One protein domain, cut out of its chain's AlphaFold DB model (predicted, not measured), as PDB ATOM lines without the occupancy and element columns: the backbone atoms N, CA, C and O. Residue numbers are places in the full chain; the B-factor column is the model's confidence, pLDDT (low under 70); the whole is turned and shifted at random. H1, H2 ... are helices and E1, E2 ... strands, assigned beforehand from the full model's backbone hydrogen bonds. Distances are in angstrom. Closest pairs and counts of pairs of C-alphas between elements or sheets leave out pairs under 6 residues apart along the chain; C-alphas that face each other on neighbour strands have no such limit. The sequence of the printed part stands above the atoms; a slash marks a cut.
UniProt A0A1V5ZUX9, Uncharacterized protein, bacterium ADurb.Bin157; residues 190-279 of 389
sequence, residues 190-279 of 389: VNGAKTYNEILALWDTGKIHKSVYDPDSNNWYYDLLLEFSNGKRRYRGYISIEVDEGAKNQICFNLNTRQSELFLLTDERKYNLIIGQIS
ATOM      1  N   VAL A 190       4.022 -36.637 -44.627       92.62
ATOM      2  CA  VAL A 190       3.348 -35.330 -44.676       92.62
ATOM      3  C   VAL A 190       4.391 -34.271 -44.348       92.62
ATOM      4  O   VAL A 190       4.905 -34.262 -43.239       92.62
ATOM      5  N   ASN A 191       4.789 -33.428 -45.302       92.19
ATOM      6  CA  ASN A 191       5.925 -32.499 -45.149       92.19
ATOM      7  C   ASN A 191       7.209 -33.181 -44.613       92.19
ATOM      8  O   ASN A 191       8.009 -32.559 -43.924       92.19
ATOM      9  N   GLY A 192       7.402 -34.475 -44.901       88.81
ATOM     10  CA  GLY A 192       8.509 -35.280 -44.365       88.81
ATOM     11  C   GLY A 192       8.230 -35.987 -43.029       88.81
ATOM     12  O   GLY A 192       8.929 -36.950 -42.728       88.81
ATOM     13  N   ALA A 193       7.190 -35.597 -42.286       91.75
ATOM     14  CA  ALA A 193       6.753 -36.251 -41.052       91.75
ATOM     15  C   ALA A 193       6.082 -37.608 -41.320       91.75
ATOM     16  O   ALA A 193       5.363 -37.762 -42.315       91.75
ATOM     17  N   LYS A 194       6.290 -38.576 -40.419       91.38
ATOM     18  CA  LYS A 194       5.754 -39.946 -40.530       91.38
ATOM     19  C   LYS A 194       4.881 -40.357 -39.353       91.38
ATOM     20  O   LYS A 194       3.921 -41.099 -39.548       91.38
ATOM     21  N   THR A 195       5.214 -39.921 -38.142       91.62
ATOM     22  CA  THR A 195       4.509 -40.352 -36.926       91.62
ATOM     23  C   THR A 195       3.349 -39.420 -36.573       91.62
ATOM     24  O   THR A 195       3.292 -38.279 -37.024       91.62
ATOM     25  N   TYR A 196       2.408 -39.894 -35.746       92.00
ATOM     26  CA  TYR A 196       1.270 -39.082 -35.288       92.00
ATOM     27  C   TYR A 196       1.725 -37.757 -34.652       92.00
ATOM     28  O   TYR A 196       1.238 -36.698 -35.040       92.00
ATOM     29  N   ASN A 197       2.708 -37.813 -33.747       93.44
ATOM     30  CA  ASN A 197       3.218 -36.638 -33.036       93.44
ATOM     31  C   ASN A 197       3.966 -35.670 -33.965       93.44
ATOM     32  O   ASN A 197       3.768 -34.466 -33.867       93.44
ATOM     33  N   GLU A 198       4.788 -36.177 -34.892       93.94
ATOM     34  CA  GLU A 198       5.484 -35.326 -35.870       93.94
ATOM     35  C   GLU A 198       4.502 -34.610 -36.800       93.94
ATOM     36  O   GLU A 198       4.661 -33.428 -37.087       93.94
ATOM     37  N   ILE A 199       3.475 -35.322 -37.270       93.88
ATOM     38  CA  ILE A 199       2.447 -34.743 -38.138       93.88
ATOM     39  C   ILE A 199       1.632 -33.706 -37.363       93.88
ATOM     40  O   ILE A 199       1.310 -32.658 -37.914       93.88
ATOM     41  N   LEU A 200       1.313 -33.971 -36.093       94.06
ATOM     42  CA  LEU A 200       0.634 -33.005 -35.232       94.06
ATOM     43  C   LEU A 200       1.478 -31.733 -35.045       94.06
ATOM     44  O   LEU A 200       0.936 -30.636 -35.137       94.06
ATOM     45  N   ALA A 201       2.795 -31.875 -34.866       94.25
ATOM     46  CA  ALA A 201       3.727 -30.755 -34.711       94.25
ATOM     47  C   ALA A 201       3.804 -29.843 -35.952       94.25
ATOM     48  O   ALA A 201       4.167 -28.676 -35.840       94.25
ATOM     49  N   LEU A 202       3.393 -30.317 -37.138       93.06
ATOM     50  CA  LEU A 202       3.253 -29.450 -38.319       93.06
ATOM     51  C   LEU A 202       2.233 -28.329 -38.104       93.06
ATOM     52  O   LEU A 202       2.309 -27.311 -38.790       93.06
ATOM     53  N   TRP A 203       1.303 -28.484 -37.160       92.62
ATOM     54  CA  TRP A 203       0.371 -27.421 -36.797       92.62
ATOM     55  C   TRP A 203       1.091 -26.166 -36.276       92.62
ATOM     56  O   TRP A 203       0.658 -25.048 -36.530       92.62
ATOM     57  N   ASP A 204       2.247 -26.315 -35.633       90.75
ATOM     58  CA  ASP A 204       2.995 -25.168 -35.107       90.75
ATOM     59  C   ASP A 204       3.670 -24.349 -36.223       90.75
ATOM     60  O   ASP A 204       4.088 -23.214 -36.009       90.75
ATOM     61  N   THR A 205       3.746 -24.895 -37.443       92.69
ATOM     62  CA  THR A 205       4.278 -24.188 -38.624       92.69
ATOM     63  C   THR A 205       3.242 -23.346 -39.365       92.69
ATOM     64  O   THR A 205       3.591 -22.634 -40.312       92.69
ATOM     65  N   GLY A 206       1.969 -23.433 -38.967       90.31
ATOM     66  CA  GLY A 206       0.899 -22.673 -39.595       90.31
ATOM     67  C   GLY A 206       0.978 -21.183 -39.283       90.31
ATOM     68  O   GLY A 206       1.606 -20.746 -38.318       90.31
ATOM     69  N   LYS A 207       0.337 -20.380 -40.128       92.25
ATOM     70  CA  LYS A 207       0.310 -18.923 -39.993       92.25
ATOM     71  C   LYS A 207      -1.076 -18.461 -39.589       92.25
ATOM     72  O   LYS A 207      -2.065 -18.867 -40.192       92.25
ATOM     73  N   ILE A 208      -1.124 -17.574 -38.603       91.31
ATOM     74  CA  ILE A 208      -2.344 -16.900 -38.166       91.31
ATOM     75  C   ILE A 208      -2.317 -15.478 -38.720       91.31
ATOM     76  O   ILE A 208      -1.306 -14.784 -38.598       91.31
ATOM     77  N   HIS A 209      -3.407 -15.051 -39.347       89.62
ATOM     78  CA  HIS A 209      -3.524 -13.714 -39.920       89.62
ATOM     79  C   HIS A 209      -4.982 -13.244 -39.944       89.62
ATOM     80  O   HIS A 209      -5.907 -14.049 -39.846       89.62
ATOM     81  N   LYS A 210      -5.190 -11.933 -40.073       87.88
ATOM     82  CA  LYS A 210      -6.511 -11.348 -40.344       87.88
ATOM     83  C   LYS A 210      -6.819 -11.365 -41.838       87.88
ATOM     84  O   LYS A 210      -5.900 -11.445 -42.655       87.88
ATOM     85  N   SER A 211      -8.098 -11.236 -42.191       80.38
ATOM     86  CA  SER A 211      -8.516 -11.097 -43.589       80.38
ATOM     87  C   SER A 211      -7.758  -9.964 -44.282       80.38
ATOM     88  O   SER A 211      -7.779  -8.818 -43.836       80.38
ATOM     89  N   VAL A 212      -7.130 -10.271 -45.418       80.88
ATOM     90  CA  VAL A 212      -6.486  -9.262 -46.277       80.88
ATOM     91  C   VAL A 212      -7.525  -8.314 -46.890       80.88
ATOM     92  O   VAL A 212      -7.215  -7.164 -47.191       80.88
ATOM     93  N   TYR A 213      -8.759  -8.791 -47.071       81.56
ATOM     94  CA  TYR A 213      -9.844  -8.047 -47.711       81.56
ATOM     95  C   TYR A 213     -10.680  -7.216 -46.729       81.56
ATOM     96  O   TYR A 213     -11.384  -6.312 -47.166       81.56
ATOM     97  N   ASP A 214     -10.604  -7.516 -45.428       81.19
ATOM     98  CA  ASP A 214     -11.298  -6.780 -44.366       81.19
ATOM     99  C   ASP A 214     -10.453  -6.775 -43.074       81.19
ATOM    100  O   ASP A 214     -10.657  -7.612 -42.186       81.19
ATOM    101  N   PRO A 215      -9.461  -5.871 -42.976       76.06
ATOM    102  CA  PRO A 215      -8.525  -5.830 -41.850       76.06
ATOM    103  C   PRO A 215      -9.174  -5.438 -40.514       76.06
ATOM    104  O   PRO A 215      -8.645  -5.778 -39.449       76.06
ATOM    105  N   ASP A 216     -10.303  -4.727 -40.579       79.38
ATOM    106  CA  ASP A 216     -11.043  -4.232 -39.416       79.38
ATOM    107  C   ASP A 216     -11.969  -5.305 -38.826       79.38
ATOM    108  O   ASP A 216     -12.360  -5.218 -37.657       79.38
ATOM    109  N   SER A 217     -12.274  -6.361 -39.591       77.19
ATOM    110  CA  SER A 217     -12.985  -7.528 -39.073       77.19
ATOM    111  C   SER A 217     -12.215  -8.204 -37.932       77.19
ATOM    112  O   SER A 217     -10.982  -8.292 -37.915       77.19
ATOM    113  N   ASN A 218     -12.958  -8.728 -36.955       79.12
ATOM    114  CA  ASN A 218     -12.382  -9.482 -35.839       79.12
ATOM    115  C   ASN A 218     -12.198 -10.977 -36.167       79.12
ATOM    116  O   ASN A 218     -12.126 -11.811 -35.265       79.12
ATOM    117  N   ASN A 219     -12.153 -11.314 -37.457       81.00
ATOM    118  CA  ASN A 219     -12.059 -12.682 -37.939       81.00
ATOM    119  C   ASN A 219     -10.592 -13.034 -38.183       81.00
ATOM    120  O   ASN A 219      -9.873 -12.331 -38.902       81.00
ATOM    121  N   TRP A 220     -10.154 -14.141 -37.591       88.81
ATOM    122  CA  TRP A 220      -8.799 -14.648 -37.743       88.81
ATOM    123  C   TRP A 220      -8.809 -15.915 -38.585       88.81
ATOM    124  O   TRP A 220      -9.721 -16.733 -38.495       88.81
ATOM    125  N   TYR A 221      -7.779 -16.086 -39.402       90.69
ATOM    126  CA  TYR A 221      -7.610 -17.237 -40.273       90.69
ATOM    127  C   TYR A 221      -6.304 -17.943 -39.957       90.69
ATOM    128  O   TYR A 221      -5.256 -17.315 -39.784       90.69
ATOM    129  N   TYR A 222      -6.383 -19.265 -39.905       93.50
ATOM    130  CA  TYR A 222      -5.241 -20.145 -39.761       93.50
ATOM    131  C   TYR A 222      -4.987 -20.872 -41.079       93.50
ATOM    132  O   TYR A 222      -5.855 -21.605 -41.565       93.50
ATOM    133  N   ASP A 223      -3.773 -20.700 -41.602       93.25
ATOM    134  CA  ASP A 223      -3.328 -21.286 -42.856       93.25
ATOM    135  C   ASP A 223      -2.157 -22.251 -42.656       93.25
ATOM    136  O   ASP A 223      -1.151 -21.920 -42.021       93.25
ATOM    137  N   LEU A 224      -2.249 -23.436 -43.262       94.69
ATOM    138  CA  LEU A 224      -1.183 -24.438 -43.246       94.69
ATOM    139  C   LEU A 224      -1.036 -25.108 -44.614       94.69
ATOM    140  O   LEU A 224      -1.983 -25.690 -45.151       94.69
ATOM    141  N   LEU A 225       0.181 -25.064 -45.159       94.25
ATOM    142  CA  LEU A 225       0.535 -25.730 -46.410       94.25
ATOM    143  C   LEU A 225       1.039 -27.153 -46.139       94.25
ATOM    144  O   LEU A 225       1.938 -27.368 -45.323       94.25
ATOM    145  N   LEU A 226       0.490 -28.124 -46.864       94.81
ATOM    146  CA  LEU A 226       0.798 -29.539 -46.693       94.81
ATOM    147  C   LEU A 226       1.204 -30.179 -48.025       94.81
ATOM    148  O   LEU A 226       0.611 -29.931 -49.072       94.81
ATOM    149  N   GLU A 227       2.192 -31.060 -47.981       94.50
ATOM    150  CA  GLU A 227       2.636 -31.919 -49.069       94.50
ATOM    151  C   GLU A 227       2.614 -33.367 -48.581       94.50
ATOM    152  O   GLU A 227       3.403 -33.779 -47.734       94.50
ATOM    153  N   PHE A 228       1.701 -34.153 -49.140       94.00
ATOM    154  CA  PHE A 228       1.595 -35.585 -48.903       94.00
ATOM    155  C   PHE A 228       2.364 -36.322 -49.989       94.00
ATOM    156  O   PHE A 228       2.116 -36.112 -51.179       94.00
ATOM    157  N   SER A 229       3.258 -37.218 -49.601       91.62
ATOM    158  CA  SER A 229       4.017 -38.054 -50.525       91.62
ATOM    159  C   SER A 229       3.834 -39.518 -50.172       91.62
ATOM    160  O   SER A 229       3.735 -39.858 -49.003       91.62
ATOM    161  N   ASN A 230       3.817 -40.392 -51.177       84.88
ATOM    162  CA  ASN A 230       3.972 -41.842 -50.994       84.88
ATOM    163  C   ASN A 230       5.275 -42.365 -51.624       84.88
ATOM    164  O   ASN A 230       5.331 -43.494 -52.114       84.88
ATOM    165  N   GLY A 231       6.277 -41.490 -51.759       84.50
ATOM    166  CA  GLY A 231       7.538 -41.741 -52.462       84.50
ATOM    167  C   GLY A 231       7.441 -41.644 -53.990       84.50
ATOM    168  O   GLY A 231       8.386 -41.203 -54.635       84.50
ATOM    169  N   LYS A 232       6.291 -41.989 -54.586       84.56
ATOM    170  CA  LYS A 232       6.081 -41.936 -56.049       84.56
ATOM    171  C   LYS A 232       5.299 -40.713 -56.514       84.56
ATOM    172  O   LYS A 232       5.570 -40.168 -57.577       84.56
ATOM    173  N   ARG A 233       4.272 -40.319 -55.764       86.56
ATOM    174  CA  ARG A 233       3.368 -39.210 -56.075       86.56
ATOM    175  C   ARG A 233       3.337 -38.238 -54.915       86.56
ATOM    176  O   ARG A 233       3.377 -38.657 -53.763       86.56
ATOM    177  N   ARG A 234       3.196 -36.963 -55.262       91.56
ATOM    178  CA  ARG A 234       3.065 -35.853 -54.326       91.56
ATOM    179  C   ARG A 234       1.708 -35.192 -54.513       91.56
ATOM    180  O   ARG A 234       1.250 -35.026 -55.644       91.56
ATOM    181  N   TYR A 235       1.076 -34.828 -53.412       92.75
ATOM    182  CA  TYR A 235      -0.216 -34.166 -53.372       92.75
ATOM    183  C   TYR A 235      -0.105 -32.955 -52.461       92.75
ATOM    184  O   TYR A 235       0.293 -33.085 -51.310       92.75
ATOM    185  N   ARG A 236      -0.469 -31.782 -52.974       93.88
ATOM    186  CA  ARG A 236      -0.528 -30.564 -52.169       93.88
ATOM    187  C   ARG A 236      -1.900 -30.458 -51.511       93.88
ATOM    188  O   ARG A 236      -2.912 -30.707 -52.166       93.88
ATOM    189  N   GLY A 237      -1.901 -30.115 -50.235       91.75
ATOM    190  CA  GLY A 237      -3.065 -29.779 -49.433       91.75
ATOM    191  C   GLY A 237      -2.885 -28.395 -48.827       91.75
ATOM    192  O   GLY A 237      -1.763 -27.913 -48.663       91.75
ATOM    193  N   TYR A 238      -4.000 -27.752 -48.515       93.38
ATOM    194  CA  TYR A 238      -4.008 -26.426 -47.922       93.38
ATOM    195  C   TYR A 238      -5.155 -26.347 -46.931       93.38
ATOM    196  O   TYR A 238      -6.312 -26.542 -47.298       93.38
ATOM    197  N   ILE A 239      -4.822 -26.105 -45.671       93.62
ATOM    198  CA  ILE A 239      -5.815 -25.803 -44.649       93.62
ATOM    199  C   ILE A 239      -5.941 -24.293 -44.607       93.62
ATOM    200  O   ILE A 239      -4.931 -23.619 -44.450       93.62
ATOM    201  N   SER A 240      -7.170 -23.806 -44.720       92.19
ATOM    202  CA  SER A 240      -7.540 -22.435 -44.395       92.19
ATOM    203  C   SER A 240      -8.849 -22.492 -43.631       92.19
ATOM    204  O   SER A 240      -9.862 -22.964 -44.156       92.19
ATOM    205  N   ILE A 241      -8.795 -22.141 -42.350       91.81
ATOM    206  CA  ILE A 241      -9.942 -22.196 -41.442       91.81
ATOM    207  C   ILE A 241     -10.041 -20.904 -40.648       91.81
ATOM    208  O   ILE A 241      -9.030 -20.291 -40.315       91.81
ATOM    209  N   GLU A 242     -11.267 -20.524 -40.318       91.06
ATOM    210  CA  GLU A 242     -11.526 -19.408 -39.418       91.06
ATOM    211  C   GLU A 242     -11.323 -19.853 -37.965       91.06
ATOM    212  O   GLU A 242     -11.745 -20.945 -37.559       91.06
ATOM    213  N   VAL A 243     -10.638 -19.023 -37.192       89.56
ATOM    214  CA  VAL A 243     -10.224 -19.291 -35.817       89.56
ATOM    215  C   VAL A 243     -10.414 -18.058 -34.937       89.56
ATOM    216  O   VAL A 243     -10.676 -16.960 -35.422       89.56
ATOM    217  N   ASP A 244     -10.291 -18.241 -33.628       87.69
ATOM    218  CA  ASP A 244     -10.122 -17.130 -32.695       87.69
ATOM    219  C   ASP A 244      -8.695 -16.542 -32.752       87.69
ATOM    220  O   ASP A 244      -7.776 -17.142 -33.309       87.69
ATOM    221  N   GLU A 245      -8.494 -15.369 -32.143       82.88
ATOM    222  CA  GLU A 245      -7.218 -14.622 -32.125       82.88
ATOM    223  C   GLU A 245      -6.003 -15.459 -31.674       82.88
ATOM    224  O   GLU A 245      -4.872 -15.199 -32.076       82.88
ATOM    225  N   GLY A 246      -6.231 -16.505 -30.872       80.62
ATOM    226  CA  GLY A 246      -5.194 -17.421 -30.388       80.62
ATOM    227  C   GLY A 246      -5.138 -18.789 -31.076       80.62
ATOM    228  O   GLY A 246      -4.405 -19.651 -30.591       80.62
ATOM    229  N   ALA A 247      -5.931 -19.032 -32.125       80.75
ATOM    230  CA  ALA A 247      -6.099 -20.332 -32.787       80.75
ATOM    231  C   ALA A 247      -6.369 -21.518 -31.834       80.75
ATOM    232  O   ALA A 247      -5.965 -22.659 -32.086       80.75
ATOM    233  N   LYS A 248      -7.069 -21.258 -30.726       85.94
ATOM    234  CA  LYS A 248      -7.521 -22.269 -29.762       85.94
ATOM    235  C   LYS A 248      -8.832 -22.903 -30.206       85.94
ATOM    236  O   LYS A 248      -9.053 -24.091 -29.959       85.94
ATOM    237  N   ASN A 249      -9.688 -22.131 -30.866       89.12
ATOM    238  CA  ASN A 249     -10.989 -22.574 -31.337       89.12
ATOM    239  C   ASN A 249     -11.125 -22.342 -32.838       89.12
ATOM    240  O   ASN A 249     -10.753 -21.297 -33.359       89.12
ATOM    241  N   GLN A 250     -11.704 -23.321 -33.523       89.81
ATOM    242  CA  GLN A 250     -12.188 -23.183 -34.885       89.81
ATOM    243  C   GLN A 250     -13.590 -22.574 -34.853       89.81
ATOM    244  O   GLN A 250     -14.463 -23.069 -34.136       89.81
ATOM    245  N   ILE A 251     -13.816 -21.554 -35.672       88.00
ATOM    246  CA  ILE A 251     -15.131 -20.956 -35.880       88.00
ATOM    247  C   ILE A 251     -15.776 -21.666 -37.070       88.00
ATOM    248  O   ILE A 251     -15.173 -21.827 -38.131       88.00
ATOM    249  N   CYS A 252     -16.991 -22.175 -36.886       85.81
ATOM    250  CA  CYS A 252     -17.754 -22.827 -37.947       85.81
ATOM    251  C   CYS A 252     -19.172 -22.276 -37.980       85.81
ATOM    252  O   CYS A 252     -19.868 -22.266 -36.967       85.81
ATOM    253  N   PHE A 253     -19.626 -21.863 -39.159       84.94
ATOM    254  CA  PHE A 253     -20.999 -21.414 -39.341       84.94
ATOM    255  C   PHE A 253     -21.946 -22.612 -39.475       84.94
ATOM    256  O   PHE A 253     -21.812 -23.428 -40.392       84.94
ATOM    257  N   ASN A 254     -22.920 -22.722 -38.576       85.12
ATOM    258  CA  ASN A 254     -23.937 -23.763 -38.632       85.12
ATOM    259  C   ASN A 254     -25.108 -23.310 -39.518       85.12
ATOM    260  O   ASN A 254     -25.810 -22.346 -39.219       85.12
ATOM    261  N   LEU A 255     -25.348 -24.039 -40.612       84.00
ATOM    262  CA  LEU A 255     -26.388 -23.706 -41.593       84.00
ATOM    263  C   LEU A 255     -27.820 -23.829 -41.047       84.00
ATOM    264  O   LEU A 255     -28.711 -23.132 -41.532       84.00
ATOM    265  N   ASN A 256     -28.050 -24.690 -40.052       86.25
ATOM    266  CA  ASN A 256     -29.384 -24.923 -39.492       86.25
ATOM    267  C   ASN A 256     -29.766 -23.840 -38.480       86.25
ATOM    268  O   ASN A 256     -30.874 -23.314 -38.527       86.25
ATOM    269  N   THR A 257     -28.848 -23.505 -37.570       85.56
ATOM    270  CA  THR A 257     -29.068 -22.480 -36.536       85.56
ATOM    271  C   THR A 257     -28.750 -21.070 -37.036       85.56
ATOM    272  O   THR A 257     -29.177 -20.102 -36.415       85.56
ATOM    273  N   ARG A 258     -28.048 -20.947 -38.177       84.62
ATOM    274  CA  ARG A 258     -27.533 -19.692 -38.757       84.62
ATOM    275  C   ARG A 258     -26.657 -18.900 -37.783       84.62
ATOM    276  O   ARG A 258     -26.668 -17.671 -37.790       84.62
ATOM    277  N   GLN A 259     -25.918 -19.610 -36.937       86.31
ATOM    278  CA  GLN A 259     -25.037 -19.040 -35.923       86.31
ATOM    279  C   GLN A 259     -23.627 -19.613 -36.060       86.31
ATOM    280  O   GLN A 259     -23.442 -20.744 -36.517       86.31
ATOM    281  N   SER A 260     -22.634 -18.822 -35.658       83.94
ATOM    282  CA  SER A 260     -21.245 -19.266 -35.569       83.94
ATOM    283  C   SER A 260     -21.033 -20.034 -34.270       83.94
ATOM    284  O   SER A 260     -21.271 -19.512 -33.182       83.94
ATOM    285  N   GLU A 261     -20.574 -21.273 -34.389       87.19
ATOM    286  CA  GLU A 261     -20.238 -22.142 -33.268       87.19
ATOM    287  C   GLU A 261     -18.719 -22.227 -33.114       87.19
ATOM    288  O   GLU A 261     -17.974 -22.348 -34.092       87.19
ATOM    289  N   LEU A 262     -18.268 -22.164 -31.863       85.38
ATOM    290  CA  LEU A 262     -16.867 -22.300 -31.488       85.38
ATOM    291  C   LEU A 262     -16.578 -23.756 -31.158       85.38
ATOM    292  O   LEU A 262     -17.205 -24.354 -30.283       85.38
ATOM    293  N   PHE A 263     -15.586 -24.317 -31.832       85.56
ATOM    294  CA  PHE A 263     -15.141 -25.673 -31.594       85.56
ATOM    295  C   PHE A 263     -13.691 -25.713 -31.141       85.56
ATOM    296  O   PHE A 263     -12.801 -25.247 -31.848       85.56
ATOM    297  N   LEU A 264     -13.433 -26.381 -30.021       89.31
ATOM    298  CA  LEU A 264     -12.082 -26.532 -29.495       89.31
ATOM    299  C   LEU A 264     -11.174 -27.319 -30.457       89.31
ATOM    300  O   LEU A 264     -11.494 -28.444 -30.867       89.31
ATOM    301  N   LEU A 265     -10.005 -26.757 -30.774       90.62
ATOM    302  CA  LEU A 265      -8.959 -27.413 -31.565       90.62
ATOM    303  C   LEU A 265      -8.135 -28.367 -30.692       90.62
ATOM    304  O   LEU A 265      -6.965 -28.134 -30.399       90.62
ATOM    305  N   THR A 266      -8.761 -29.471 -30.287       92.31
ATOM    306  CA  THR A 266      -8.063 -30.619 -29.676       92.31
ATOM    307  C   THR A 266      -7.036 -31.230 -30.638       92.31
ATOM    308  O   THR A 266      -7.191 -31.124 -31.858       92.31
ATOM    309  N   ASP A 267      -6.041 -31.941 -30.109       92.19
ATOM    310  CA  ASP A 267      -4.995 -32.595 -30.912       92.19
ATOM    311  C   ASP A 267      -5.566 -33.585 -31.936       92.19
ATOM    312  O   ASP A 267      -5.150 -33.616 -33.094       92.19
ATOM    313  N   GLU A 268      -6.602 -34.341 -31.559       89.50
ATOM    314  CA  GLU A 268      -7.303 -35.233 -32.484       89.50
ATOM    315  C   GLU A 268      -7.960 -34.452 -33.634       89.50
ATOM    316  O   GLU A 268      -7.893 -34.867 -34.792       89.50
ATOM    317  N   ARG A 269      -8.559 -33.289 -33.347       90.88
ATOM    318  CA  ARG A 269      -9.194 -32.443 -34.367       90.88
ATOM    319  C   ARG A 269      -8.162 -31.810 -35.301       90.88
ATOM    320  O   ARG A 269      -8.364 -31.859 -36.512       90.88
ATOM    321  N   LYS A 270      -7.053 -31.289 -34.765       92.94
ATOM    322  CA  LYS A 270      -5.923 -30.771 -35.558       92.94
ATOM    323  C   LYS A 270      -5.388 -31.844 -36.504       92.94
ATOM    324  O   LYS A 270      -5.314 -31.623 -37.712       92.94
ATOM    325  N   TYR A 271      -5.118 -33.039 -35.979       94.19
ATOM    326  CA  TYR A 271      -4.662 -34.173 -36.782       94.19
ATOM    327  C   TYR A 271      -5.669 -34.546 -37.879       94.19
ATOM    328  O   TYR A 271      -5.295 -34.696 -39.042       94.19
ATOM    329  N   ASN A 272      -6.959 -34.629 -37.537       92.75
ATOM    330  CA  ASN A 272      -8.029 -34.933 -38.489       92.75
ATOM    331  C   ASN A 272      -8.154 -33.883 -39.605       92.75
ATOM    332  O   ASN A 272      -8.412 -34.254 -40.752       92.75
ATOM    333  N   LEU A 273      -7.943 -32.598 -39.303       93.44
ATOM    334  CA  LEU A 273      -7.928 -31.523 -40.301       93.44
ATOM    335  C   LEU A 273      -6.744 -31.660 -41.268       93.44
ATOM    336  O   LEU A 273      -6.933 -31.478 -42.472       93.44
ATOM    337  N   ILE A 274      -5.564 -32.045 -40.765       94.25
ATOM    338  CA  ILE A 274      -4.382 -32.341 -41.588       94.25
ATOM    339  C   ILE A 274      -4.679 -33.502 -42.530       94.25
ATOM    340  O   ILE A 274      -4.670 -33.327 -43.749       94.25
ATOM    341  N   ILE A 275      -5.001 -34.682 -41.998       93.94
ATOM    342  CA  ILE A 275      -5.204 -35.869 -42.839       93.94
ATOM    343  C   ILE A 275      -6.437 -35.729 -43.745       93.94
ATOM    344  O   ILE A 275      -6.479 -36.315 -44.824       93.94
ATOM    345  N   GLY A 276      -7.427 -34.913 -43.368       93.50
ATOM    346  CA  GLY A 276      -8.615 -34.633 -44.178       93.50
ATOM    347  C   GLY A 276      -8.293 -34.071 -45.567       93.50
ATOM    348  O   GLY A 276      -9.017 -34.363 -46.522       93.50
ATOM    349  N   GLN A 277      -7.163 -33.369 -45.716       93.88
ATOM    350  CA  GLN A 277      -6.703 -32.813 -46.996       93.88
ATOM    351  C   GLN A 277      -6.325 -33.880 -48.035       93.88
ATOM    352  O   GLN A 277      -6.322 -33.603 -49.236       93.88
ATOM    353  N   ILE A 278      -6.034 -35.112 -47.598       90.75
ATOM    354  CA  ILE A 278      -5.721 -36.240 -48.487       90.75
ATOM    355  C   ILE A 278      -6.885 -37.234 -48.621       90.75
ATOM    356  O   ILE A 278      -6.719 -38.308 -49.197       90.75
ATOM    357  N   SER A 279      -8.085 -36.875 -48.153       86.06
ATOM    358  CA  SER A 279      -9.291 -37.675 -48.393       86.06
ATOM    359  C   SER A 279      -9.619 -37.773 -49.895       86.06
ATOM    360  O   SER A 279      -9.241 -36.926 -50.712       86.06
TER     361      SER A 279
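Overview. This is residues 190 to 279 of the 389 residues of an uncharacterized protein of bacterium ADurb.Bin157 (UniProt A0A1V5ZUX9). A long, narrow hairpin, E2 and E3, with the short strand E1 along one edge, makes a three-stranded wall; H2 stands up over E3, and H1 touches H2 about perpendicular to it and only grazes the wall. A second, shorter hairpin, E4 and E5, starts beside the last residue of E3, and its tip, residues 254 to 259, sticks out; residues 212 to 217, between E1 and E2, stick out too. The printed part has 90 residues, with two named helices and five named strands in the order H1 E1 E2 E3 E4 E5 H2, a mixed class of helices and strands; the larger sheet runs E1 E2 E3 and the smaller E4 E5, both antiparallel. The outline is elongated, spanning 43 by 27 by 21 A, and the whole is only just compact, close to loose, with a radius of gyration of the C-alphas of 14.4 A.

Arrangement. Start at residue 190 and read on to H1, residues 196 to 205. A tight link of one residue leads to E1, residues 207 to 210, and a short link of nine residues to E2, residues 220 to 229. These two form a hairpin, antiparallel at 147 degrees; look for N 209 and O 221, 3.0 A apart and within hydrogen-bond range. E3, residues 234 to 243, follows after a tight link, and E2 and E3 form a hairpin at 164 degrees; here N 228 and O 235 are 2.8 A apart and N 243 and O 220 also 2.8 A. E1, E2 and E3 make a meander, each strand the antiparallel neighbour of the one before, with E2 as the inner strand. H1 is on this sheet but only grazes it, with residues 202 to 205; its closest C-alphas to E2 are those of Thr 205 and Leu 224, 7.2 A apart. Next comes E4, residues 249 to 254; the closest C-alphas of E3 and E4 are those of Val 243 and Gln 250, 4.5 A apart. E2 and E4 are near each other, with 5 pairs of C-alphas within 10 A. E5, residues 259 to 264, forms a hairpin with E4, antiparallel at 149 degrees, and N 252 and O 261 are 3.0 A apart. E3 and E5 are only just apart, the closest C-alphas being 8.5 A from each other. The last element is H2, residues 267 to 276, which is on the larger sheet, over E3, at a height over the sheet of 10.6 A. Its line rises 51 degrees out of the local plane, and it stands up from the sheet; the closest C-alphas of E3 and H2 are those of Ile 239 and Ile 274, 7.4 A apart. H1 and H2 touch, about perpendicular at 86 degrees, with the C-alphas of Leu 200 and Tyr 271 closest at 5.6 A. In H2 every O i to N i+4 pair is within hydrogen-bond range; in H1, 3 of 6 are, beside 7 of 7 O i to N i+3 pairs.

Along the chain. Find C-alpha 196 at (1.270, -39.082, -35.288); from there H1 runs 15.6 A to C-alpha 205. E1 is 10.2 A long. Then find C-alpha 220 at (-8.799, -14.648, -37.743), where E2 begins its 29.6 A; E3 comes back over 28.2 A. E4 measures 14.9 A and E5 16.3 A. H2, 13.9 A long, ends at C-alpha 276 at (-8.615, -34.633, -44.178).

Size, cuts and confidence. The two C-alphas farthest apart are those of Lys 232 and Thr 257, 44.7 A. The printed part has no cut, and none of its links between named elements is long. The mean pLDDT of the printed part is 89.1, and no printed residue is under 70.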